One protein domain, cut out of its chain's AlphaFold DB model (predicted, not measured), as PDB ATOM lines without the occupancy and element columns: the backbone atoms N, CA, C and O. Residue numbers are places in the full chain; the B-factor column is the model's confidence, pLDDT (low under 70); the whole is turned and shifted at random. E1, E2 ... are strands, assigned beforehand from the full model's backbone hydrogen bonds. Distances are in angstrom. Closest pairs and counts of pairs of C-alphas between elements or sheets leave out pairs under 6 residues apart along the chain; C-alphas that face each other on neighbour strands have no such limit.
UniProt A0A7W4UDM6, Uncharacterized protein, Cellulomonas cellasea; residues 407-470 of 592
ATOM      1  N   LYS A 407      13.118   7.303  -6.759       87.75
ATOM      2  CA  LYS A 407      12.072   7.981  -5.990       87.75
ATOM      3  C   LYS A 407      12.541   9.397  -5.719       87.75
ATOM      4  O   LYS A 407      13.427   9.603  -4.896       87.75
ATOM      5  N   ASP A 408      11.963  10.340  -6.449       87.00
ATOM      6  CA  ASP A 408      12.390  11.733  -6.448       87.00
ATOM      7  C   ASP A 408      11.362  12.602  -5.734       87.00
ATOM      8  O   ASP A 408      10.184  12.608  -6.090       87.00
ATOM      9  N   LEU A 409      11.841  13.399  -4.788       88.38
ATOM     10  CA  LEU A 409      11.192  14.617  -4.339       88.38
ATOM     11  C   LEU A 409      11.868  15.788  -5.060       88.38
ATOM     12  O   LEU A 409      13.020  16.126  -4.780       88.38
ATOM     13  N   ALA A 410      11.171  16.365  -6.037       86.56
ATOM     14  CA  ALA A 410      11.706  17.408  -6.904       86.56
ATOM     15  C   ALA A 410      11.204  18.799  -6.497       86.56
ATOM     16  O   ALA A 410      10.001  19.041  -6.426       86.56
ATOM     17  N   PHE A 411      12.133  19.735  -6.331       88.00
ATOM     18  CA  PHE A 411      11.868  21.152  -6.109       88.00
ATOM     19  C   PHE A 411      12.049  21.891  -7.438       88.00
ATOM     20  O   PHE A 411      13.150  21.926  -8.000       88.00
ATOM     21  N   SER A 412      10.958  22.448  -7.964       82.81
ATOM     22  CA  SER A 412      10.886  23.045  -9.305       82.81
ATOM     23  C   SER A 412      10.192  24.405  -9.244       82.81
ATOM     24  O   SER A 412       9.356  24.622  -8.371       82.81
ATOM     25  N   LEU A 413      10.522  25.309 -10.171       78.19
ATOM     26  CA  LEU A 413       9.834  26.606 -10.298       78.19
ATOM     27  C   LEU A 413       8.588  26.528 -11.191       78.19
ATOM     28  O   LEU A 413       7.692  27.356 -11.064       78.19
ATOM     29  N   GLU A 414       8.508  25.526 -12.069       69.75
ATOM     30  CA  GLU A 414       7.356  25.298 -12.942       69.75
ATOM     31  C   GLU A 414       6.996  23.806 -12.996       69.75
ATOM     32  O   GLU A 414       7.794  22.926 -12.657       69.75
ATOM     33  N   HIS A 415       5.774  23.513 -13.447       61.69
ATOM     34  CA  HIS A 415       5.285  22.148 -13.639       61.69
ATOM     35  C   HIS A 415       5.843  21.543 -14.930       61.69
ATOM     36  O   HIS A 415       5.583  22.039 -16.024       61.69
ATOM     37  N   GLY A 416       6.549  20.416 -14.831       63.56
ATOM     38  CA  GLY A 416       7.008  19.679 -16.005       63.56
ATOM     39  C   GLY A 416       8.184  18.742 -15.727       63.56
ATOM     40  O   GLY A 416       8.820  18.829 -14.683       63.56
ATOM     41  N   PRO A 417       8.499  17.830 -16.664       59.12
ATOM     42  CA  PRO A 417       9.585  16.860 -16.508       59.12
ATOM     43  C   PRO A 417      10.974  17.501 -16.673       59.12
ATOM     44  O   PRO A 417      11.966  16.900 -16.281       59.12
ATOM     45  N   ASN A 418      11.035  18.713 -17.236       65.12
ATOM     46  CA  ASN A 418      12.270  19.354 -17.685       65.12
ATOM     47  C   ASN A 418      12.732  20.496 -16.764       65.12
ATOM     48  O   ASN A 418      13.522  21.334 -17.190       65.12
ATOM     49  N   GLN A 419      12.215  20.588 -15.533       71.44
ATOM     50  CA  GLN A 419      12.450  21.763 -14.684       71.44
ATOM     51  C   GLN A 419      12.766  21.532 -13.189       71.44
ATOM     52  O   GLN A 419      12.612  22.489 -12.420       71.44
ATOM     53  N   PRO A 420      13.251  20.359 -12.719       80.81
ATOM     54  CA  PRO A 420      13.770  20.312 -11.361       80.81
ATOM     55  C   PRO A 420      14.959  21.269 -11.248       80.81
ATOM     56  O   PRO A 420      15.799  21.339 -12.143       80.81
ATOM     57  N   ARG A 421      15.020  22.024 -10.153       85.62
ATOM     58  CA  ARG A 421      16.224  22.757  -9.735       85.62
ATOM     59  C   ARG A 421      17.025  21.916  -8.758       85.62
ATOM     60  O   ARG A 421      18.240  21.790  -8.898       85.62
ATOM     61  N   TRP A 422      16.307  21.283  -7.836       91.75
ATOM     62  CA  TRP A 422      16.859  20.402  -6.822       91.75
ATOM     63  C   TRP A 422      16.038  19.128  -6.729       91.75
ATOM     64  O   TRP A 422      14.820  19.156  -6.902       91.75
ATOM     65  N   VAL A 423      16.698  18.010  -6.450       92.06
ATOM     66  CA  VAL A 423      16.029  16.727  -6.228       92.06
ATOM     67  C   VAL A 423      16.635  16.049  -5.012       92.06
ATOM     68  O   VAL A 423      17.848  15.855  -4.960       92.06
ATOM     69  N   LEU A 424      15.782  15.642  -4.074       93.75
ATOM     70  CA  LEU A 424      16.115  14.619  -3.091       93.75
ATOM     71  C   LEU A 424      15.668  13.270  -3.656       93.75
ATOM     72  O   LEU A 424      14.492  13.083  -3.959       93.75
ATOM     73  N   ARG A 425      16.605  12.348  -3.848       91.88
ATOM     74  CA  ARG A 425      16.375  11.088  -4.555       91.88
ATOM     75  C   ARG A 425      16.762   9.897  -3.697       91.88
ATOM     76  O   ARG A 425      17.872   9.869  -3.187       91.88
ATOM     77  N   ALA A 426      15.917   8.871  -3.666       91.12
ATOM     78  CA  ALA A 426      16.369   7.502  -3.435       91.12
ATOM     79  C   ALA A 426      16.608   6.827  -4.795       91.12
ATOM     80  O   ALA A 426      15.683   6.688  -5.605       91.12
ATOM     81  N   ALA A 427      17.862   6.482  -5.082       87.94
ATOM     82  CA  ALA A 427      18.267   5.945  -6.374       87.94
ATOM     83  C   ALA A 427      17.765   4.506  -6.583       87.94
ATOM     84  O   ALA A 427      17.643   3.724  -5.640       87.94
ATOM     85  N   ALA A 428      17.481   4.160  -7.837       85.94
ATOM     86  CA  ALA A 428      17.164   2.794  -8.240       85.94
ATOM     87  C   ALA A 428      18.307   1.822  -7.885       85.94
ATOM     88  O   ALA A 428      19.470   2.221  -7.857       85.94
ATOM     89  N   GLY A 429      17.973   0.551  -7.642       81.94
ATOM     90  CA  GLY A 429      18.968  -0.509  -7.430       81.94
ATOM     91  C   GLY A 429      19.770  -0.409  -6.125       81.94
ATOM     92  O   GLY A 429      20.957  -0.713  -6.125       81.94
ATOM     93  N   GLY A 430      19.149   0.030  -5.025       81.06
ATOM     94  CA  GLY A 430      19.803   0.056  -3.707       81.06
ATOM     95  C   GLY A 430      19.455   1.252  -2.823       81.06
ATOM     96  O   GLY A 430      19.964   1.346  -1.715       81.06
ATOM     97  N   ALA A 431      18.587   2.161  -3.284       80.44
ATOM     98  CA  ALA A 431      18.067   3.282  -2.498       80.44
ATOM     99  C   ALA A 431      19.140   4.247  -1.955       80.44
ATOM    100  O   ALA A 431      18.929   4.879  -0.920       80.44
ATOM    101  N   ARG A 432      20.259   4.423  -2.677       89.19
ATOM    102  CA  ARG A 432      21.248   5.467  -2.363       89.19
ATOM    103  C   ARG A 432      20.553   6.824  -2.279       89.19
ATOM    104  O   ARG A 432      19.895   7.233  -3.240       89.19
ATOM    105  N   LEU A 433      20.699   7.513  -1.151       92.19
ATOM    106  CA  LEU A 433      20.136   8.845  -0.974       92.19
ATOM    107  C   LEU A 433      21.030   9.852  -1.697       92.19
ATOM    108  O   LEU A 433      22.238   9.861  -1.483       92.19
ATOM    109  N   GLN A 434      20.453  10.693  -2.548       92.25
ATOM    110  CA  GLN A 434      21.175  11.698  -3.321       92.25
ATOM    111  C   GLN A 434      20.479  13.049  -3.208       92.25
ATOM    112  O   GLN A 434      19.270  13.154  -3.413       92.25
ATOM    113  N   PHE A 435      21.255  14.096  -2.958       93.12
ATOM    114  CA  PHE A 435      20.838  15.471  -3.188       93.12
ATOM    115  C   PHE A 435      21.448  15.929  -4.510       93.12
ATOM    116  O   PHE A 435      22.669  15.951  -4.639       93.12
ATOM    117  N   ARG A 436      20.609  16.231  -5.507       91.19
ATOM    118  CA  ARG A 436      21.030  16.530  -6.885       91.19
ATOM    119  C   ARG A 436      20.654  17.940  -7.299       91.19
ATOM    120  O   ARG A 436      19.569  18.420  -6.961       91.19
ATOM    121  N   ARG A 437      21.510  18.548  -8.115       91.31
ATOM    122  CA  ARG A 437      21.310  19.869  -8.709       91.31
ATOM    123  C   ARG A 437      21.159  19.769 -10.220       91.31
ATOM    124  O   ARG A 437      21.841  18.990 -10.888       91.31
ATOM    125  N   TYR A 438      20.278  20.599 -10.759       89.88
ATOM    126  CA  TYR A 438      19.995  20.664 -12.185       89.88
ATOM    127  C   TYR A 438      20.040  22.111 -12.690       89.88
ATOM    128  O   TYR A 438      19.557  23.046 -12.043       89.88
ATOM    129  N   ALA A 439      20.611  22.291 -13.876       87.75
ATOM    130  CA  ALA A 439      20.582  23.529 -14.642       87.75
ATOM    131  C   ALA A 439      19.231  23.664 -15.386       87.75
ATOM    132  O   ALA A 439      18.440  22.711 -15.411       87.75
ATOM    133  N   PRO A 440      18.905  24.841 -15.970       84.12
ATOM    134  CA  PRO A 440      17.705  24.985 -16.798       84.12
ATOM    135  C   PRO A 440      17.590  23.870 -17.854       84.12
ATOM    136  O   PRO A 440      18.588  23.488 -18.456       84.12
ATOM    137  N   GLY A 441      16.376  23.345 -18.063       83.56
ATOM    138  CA  GLY A 441      16.125  22.250 -19.010       83.56
ATOM    139  C   GLY A 441      16.355  20.834 -18.461       83.56
ATOM    140  O   GLY A 441      16.480  19.907 -19.254       83.56
ATOM    141  N   ALA A 442      16.412  20.654 -17.134       85.19
ATOM    142  CA  ALA A 442      16.683  19.375 -16.460       85.19
ATOM    143  C   ALA A 442      18.039  18.753 -16.818       85.19
ATOM    144  O   ALA A 442      18.217  17.535 -16.746       85.19
ATOM    145  N   VAL A 443      19.020  19.588 -17.154       88.81
ATOM    146  CA  VAL A 443      20.397  19.134 -17.335       88.81
ATOM    147  C   VAL A 443      21.000  18.898 -15.955       88.81
ATOM    148  O   VAL A 443      21.104  19.827 -15.155       88.81
ATOM    149  N   HIS A 444      21.351  17.649 -15.648       88.31
ATOM    150  CA  HIS A 444      22.016  17.316 -14.392       88.31
ATOM    151  C   HIS A 444      23.367  18.025 -14.310       88.31
ATOM    152  O   HIS A 444      24.149  17.954 -15.254       88.31
ATOM    153  N   VAL A 445      23.628  18.682 -13.180       88.06
ATOM    154  CA  VAL A 445      24.915  19.327 -12.914       88.06
ATOM    155  C   VAL A 445      25.776  18.394 -12.074       88.06
ATOM    156  O   VAL A 445      26.808  17.927 -12.540       88.06
ATOM    157  N   ASP A 446      25.331  18.094 -10.855       86.75
ATOM    158  CA  ASP A 446      26.060  17.281  -9.885       86.75
ATOM    159  C   ASP A 446      25.149  16.726  -8.775       86.75
ATOM    160  O   ASP A 446      23.985  17.119  -8.608       86.75
ATOM    161  N   SER A 447      25.718  15.802  -7.994       88.44
ATOM    162  CA  SER A 447      25.131  15.231  -6.779       88.44
ATOM    163  C   SER A 447      25.984  15.617  -5.557       88.44
ATOM    164  O   SER A 447      26.805  14.811  -5.115       88.44
ATOM    165  N   PRO A 448      25.862  16.851  -5.028       85.56
ATOM    166  CA  PRO A 448      26.739  17.378  -3.976       85.56
ATOM    167  C   PRO A 448      26.733  16.584  -2.665       85.56
ATOM    168  O   PRO A 448      27.684  16.703  -1.898       85.56
ATOM    169  N   LEU A 449      25.695  15.789  -2.397       88.31
ATOM    170  CA  LEU A 449      25.636  14.904  -1.237       88.31
ATOM    171  C   LEU A 449      25.047  13.554  -1.640       88.31
ATOM    172  O   LEU A 449      23.974  13.509  -2.250       88.31
ATOM    173  N   GLN A 450      25.717  12.466  -1.264       89.88
ATOM    174  CA  GLN A 450      25.199  11.109  -1.432       89.88
ATOM    175  C   GLN A 450      25.478  10.245  -0.213       89.88
ATOM    176  O   GLN A 450      26.550  10.346   0.374       89.88
ATOM    177  N   LEU A 451      24.525   9.392   0.149       90.62
ATOM    178  CA  LEU A 451      24.662   8.418   1.226       90.62
ATOM    179  C   LEU A 451      24.354   7.034   0.671       90.62
ATOM    180  O   LEU A 451      23.245   6.791   0.183       90.62
ATOM    181  N   ASP A 452      25.335   6.144   0.741       86.25
ATOM    182  CA  ASP A 452      25.191   4.755   0.335       86.25
ATOM    183  C   ASP A 452      24.787   3.892   1.542       86.25
ATOM    184  O   ASP A 452      25.528   3.821   2.523       86.25
ATOM    185  N   PRO A 453      23.603   3.260   1.522       85.00
ATOM    186  CA  PRO A 453      23.156   2.433   2.635       85.00
ATOM    187  C   PRO A 453      23.896   1.090   2.728       85.00
ATOM    188  O   PRO A 453      23.816   0.453   3.774       85.00
ATOM    189  N   GLY A 454      24.579   0.639   1.667       83.38
ATOM    190  CA  GLY A 454      25.260  -0.657   1.643       83.38
ATOM    191  C   GLY A 454      26.562  -0.673   2.444       83.38
ATOM    192  O   GLY A 454      26.852  -1.659   3.118       83.38
ATOM    193  N   ASP A 455      27.326   0.418   2.394       82.56
ATOM    194  CA  ASP A 455      28.614   0.567   3.086       82.56
ATOM    195  C   ASP A 455      28.658   1.767   4.056       82.56
ATOM    196  O   ASP A 455      29.651   1.969   4.754       82.56
ATOM    197  N   GLY A 456      27.583   2.561   4.127       78.94
ATOM    198  CA  GLY A 456      27.492   3.759   4.963       78.94
ATOM    199  C   GLY A 456      28.280   4.957   4.427       78.94
ATOM    200  O   GLY A 456      28.410   5.963   5.129       78.94
ATOM    201  N   ARG A 457      28.828   4.882   3.208       79.56
ATOM    202  CA  ARG A 457      29.677   5.934   2.646       79.56
ATOM    203  C   ARG A 457      28.877   7.207   2.393       79.56
ATOM    204  O   ARG A 457      27.874   7.201   1.678       79.56
ATOM    205  N   VAL A 458      29.383   8.322   2.920       85.81
ATOM    206  CA  VAL A 458      28.867   9.669   2.653       85.81
ATOM    207  C   VAL A 458      29.820  10.391   1.707       85.81
ATOM    208  O   VAL A 458      30.972  10.647   2.051       85.81
ATOM    209  N   LEU A 459      29.341  10.723   0.512       79.25
ATOM    210  CA  LEU A 459      30.070  11.527  -0.463       79.25
ATOM    211  C   LEU A 459      29.607  12.977  -0.351       79.25
ATOM    212  O   LEU A 459      28.413  13.252  -0.469       79.25
ATOM    213  N   VAL A 460      30.551  13.894  -0.154       83.12
ATOM    214  CA  VAL A 460      30.322  15.341  -0.195       83.12
ATOM    215  C   VAL A 460      31.142  15.904  -1.350       83.12
ATOM    216  O   VAL A 460      32.354  15.704  -1.390       83.12
ATOM    217  N   GLY A 461      30.483  16.588  -2.284       74.56
ATOM    218  CA  GLY A 461      31.144  17.304  -3.376       74.56
ATOM    219  C   GLY A 461      31.007  16.759  -4.787       74.56
ATOM    220  O   GLY A 461      31.766  17.171  -5.663       74.56
ATOM    221  N   GLY A 462      30.042  15.873  -5.028       69.50
ATOM    222  CA  GLY A 462      29.799  15.273  -6.341       69.50
ATOM    223  C   GLY A 462      30.255  13.818  -6.428       69.50
ATOM    224  O   GLY A 462      30.881  13.295  -5.509       69.50
ATOM    225  N   ASP A 463      29.931  13.173  -7.553       60.00
ATOM    226  CA  ASP A 463      30.195  11.749  -7.824       60.00
ATOM    227  C   ASP A 463      31.698  11.375  -7.776       60.00
ATOM    228  O   ASP A 463      32.031  10.214  -7.554       60.00
ATOM    229  N   GLU A 464      32.598  12.363  -7.891       56.91
ATOM    230  CA  GLU A 464      34.064  12.206  -7.826       56.91
ATOM    231  C   GLU A 464      34.750  13.237  -6.898       56.91
ATOM    232  O   GLU A 464      35.955  13.453  -6.984       56.91
ATOM    233  N   GLY A 465      33.994  13.948  -6.047       52.56
ATOM    234  CA  GLY A 465      34.529  15.060  -5.235       52.56
ATOM    235  C   GLY A 465      34.974  16.294  -6.042       52.56
ATOM    236  O   GLY A 465      35.537  17.234  -5.482       52.56
ATOM    237  N   SER A 466      34.719  16.308  -7.353       48.41
ATOM    238  CA  SER A 466      35.208  17.304  -8.314       48.41
ATOM    239  C   SER A 466      34.369  18.583  -8.405       48.41
ATOM    240  O   SER A 466      34.810  19.548  -9.027       48.41
ATOM    241  N   ALA A 467      33.177  18.631  -7.798       49.06
ATOM    242  CA  ALA A 467      32.234  19.733  -8.000       49.06
ATOM    243  C   ALA A 467      32.108  20.697  -6.802       49.06
ATOM    244  O   ALA A 467      31.792  21.868  -7.016       49.06
ATOM    245  N   ALA A 468      32.389  20.261  -5.562       49.78
ATOM    246  CA  ALA A 468      32.476  21.146  -4.386       49.78
ATOM    247  C   ALA A 468      33.095  20.458  -3.149       49.78
ATOM    248  O   ALA A 468      32.476  19.587  -2.556       49.78
ATOM    249  N   GLY A 469      34.271  20.870  -2.674       58.62
ATOM    250  CA  GLY A 469      34.818  20.345  -1.411       58.62
ATOM    251  C   GLY A 469      33.944  20.659  -0.181       58.62
ATOM    252  O   GLY A 469      33.160  21.612  -0.180       58.62
ATOM    253  N   LEU A 470      34.100  19.890   0.903       73.19
ATOM    254  CA  LEU A 470      33.522  20.238   2.205       73.19
ATOM    255  C   LEU A 470      34.218  21.498   2.746       73.19
ATOM    256  O   LEU A 470      35.363  21.444   3.189       73.19
TER     257      LEU A 470
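What this domain is: This is residues 407 to 470 of the 592 residues of an uncharacterized protein of Cellulomonas cellasea (UniProt A0A7W4UDM6). The domain is a single twisted wall of five antiparallel strands that zigzags from one edge to the other, with no named helix over either face. E4 bends sharply by 62 degrees on its way, E5 is a short strand at one edge, and residues 461 to 470 trail on after it as a tail with no named element. The printed part has 64 residues, 32 of them in five named strands, E1, E2, E3, E4 and E5 along the chain; the sheet has the same order and is antiparallel throughout, and the class is all strand. The whole is compact, with a radius of gyration of the C-alphas of 12.1 A, and spans 36 by 25 by 14 A.

How they stand to each other: E1, residues 407 to 412, is an edge strand and forms a hairpin with E2, residues 420 to 426, at 162 degrees between their directions; N 409 and O 424 are within hydrogen-bond range at 2.8 A, and N 424 and O 409 at 2.9 A. E2 forms a hairpin with E3, residues 433 to 439, at 163 degrees, where N 425 and O 434 are 2.8 A apart, within hydrogen-bond range. E3 forms a hairpin with E4, residues 443 to 451, at 158 degrees; N 439 and O 443 are within hydrogen-bond range at 2.8 A, and so are N 451 and O 433 at 2.8 A. E4 bends at residue 448 and forms a hairpin with E5, residues 458 to 460, the other edge strand, at 137 degrees; N 459 and O 450 are within hydrogen-bond range at 2.8 A. The five strands are a meander, each the antiparallel neighbour of the one before. E1 and E5 are apart.

Where its parts are: E1 begins at C-alpha 407, (12.072, 7.981, -5.990), and is 15.5 A long. E2 is 15.3 A and E3 20.1 A long. E4, the longest strand by residues with 9, runs 21.9 A from C-alpha 443 at (20.397, 19.134, -17.335). E5 is 6.5 A long and ends at C-alpha 460, (30.322, 15.341, -0.195).

The domain as a whole: The two C-alphas farthest apart are those of Glu 414 and Asp 455, at 36.3 A. The printed part has no cut. The link from E3 to E4 is tight, and those from E1 to E2, E2 to E3 and E4 to E5 are short. The mean pLDDT of the printed part is 80.4, and the model's confidence is under 70 at residues 414 to 418 and 462 to 469.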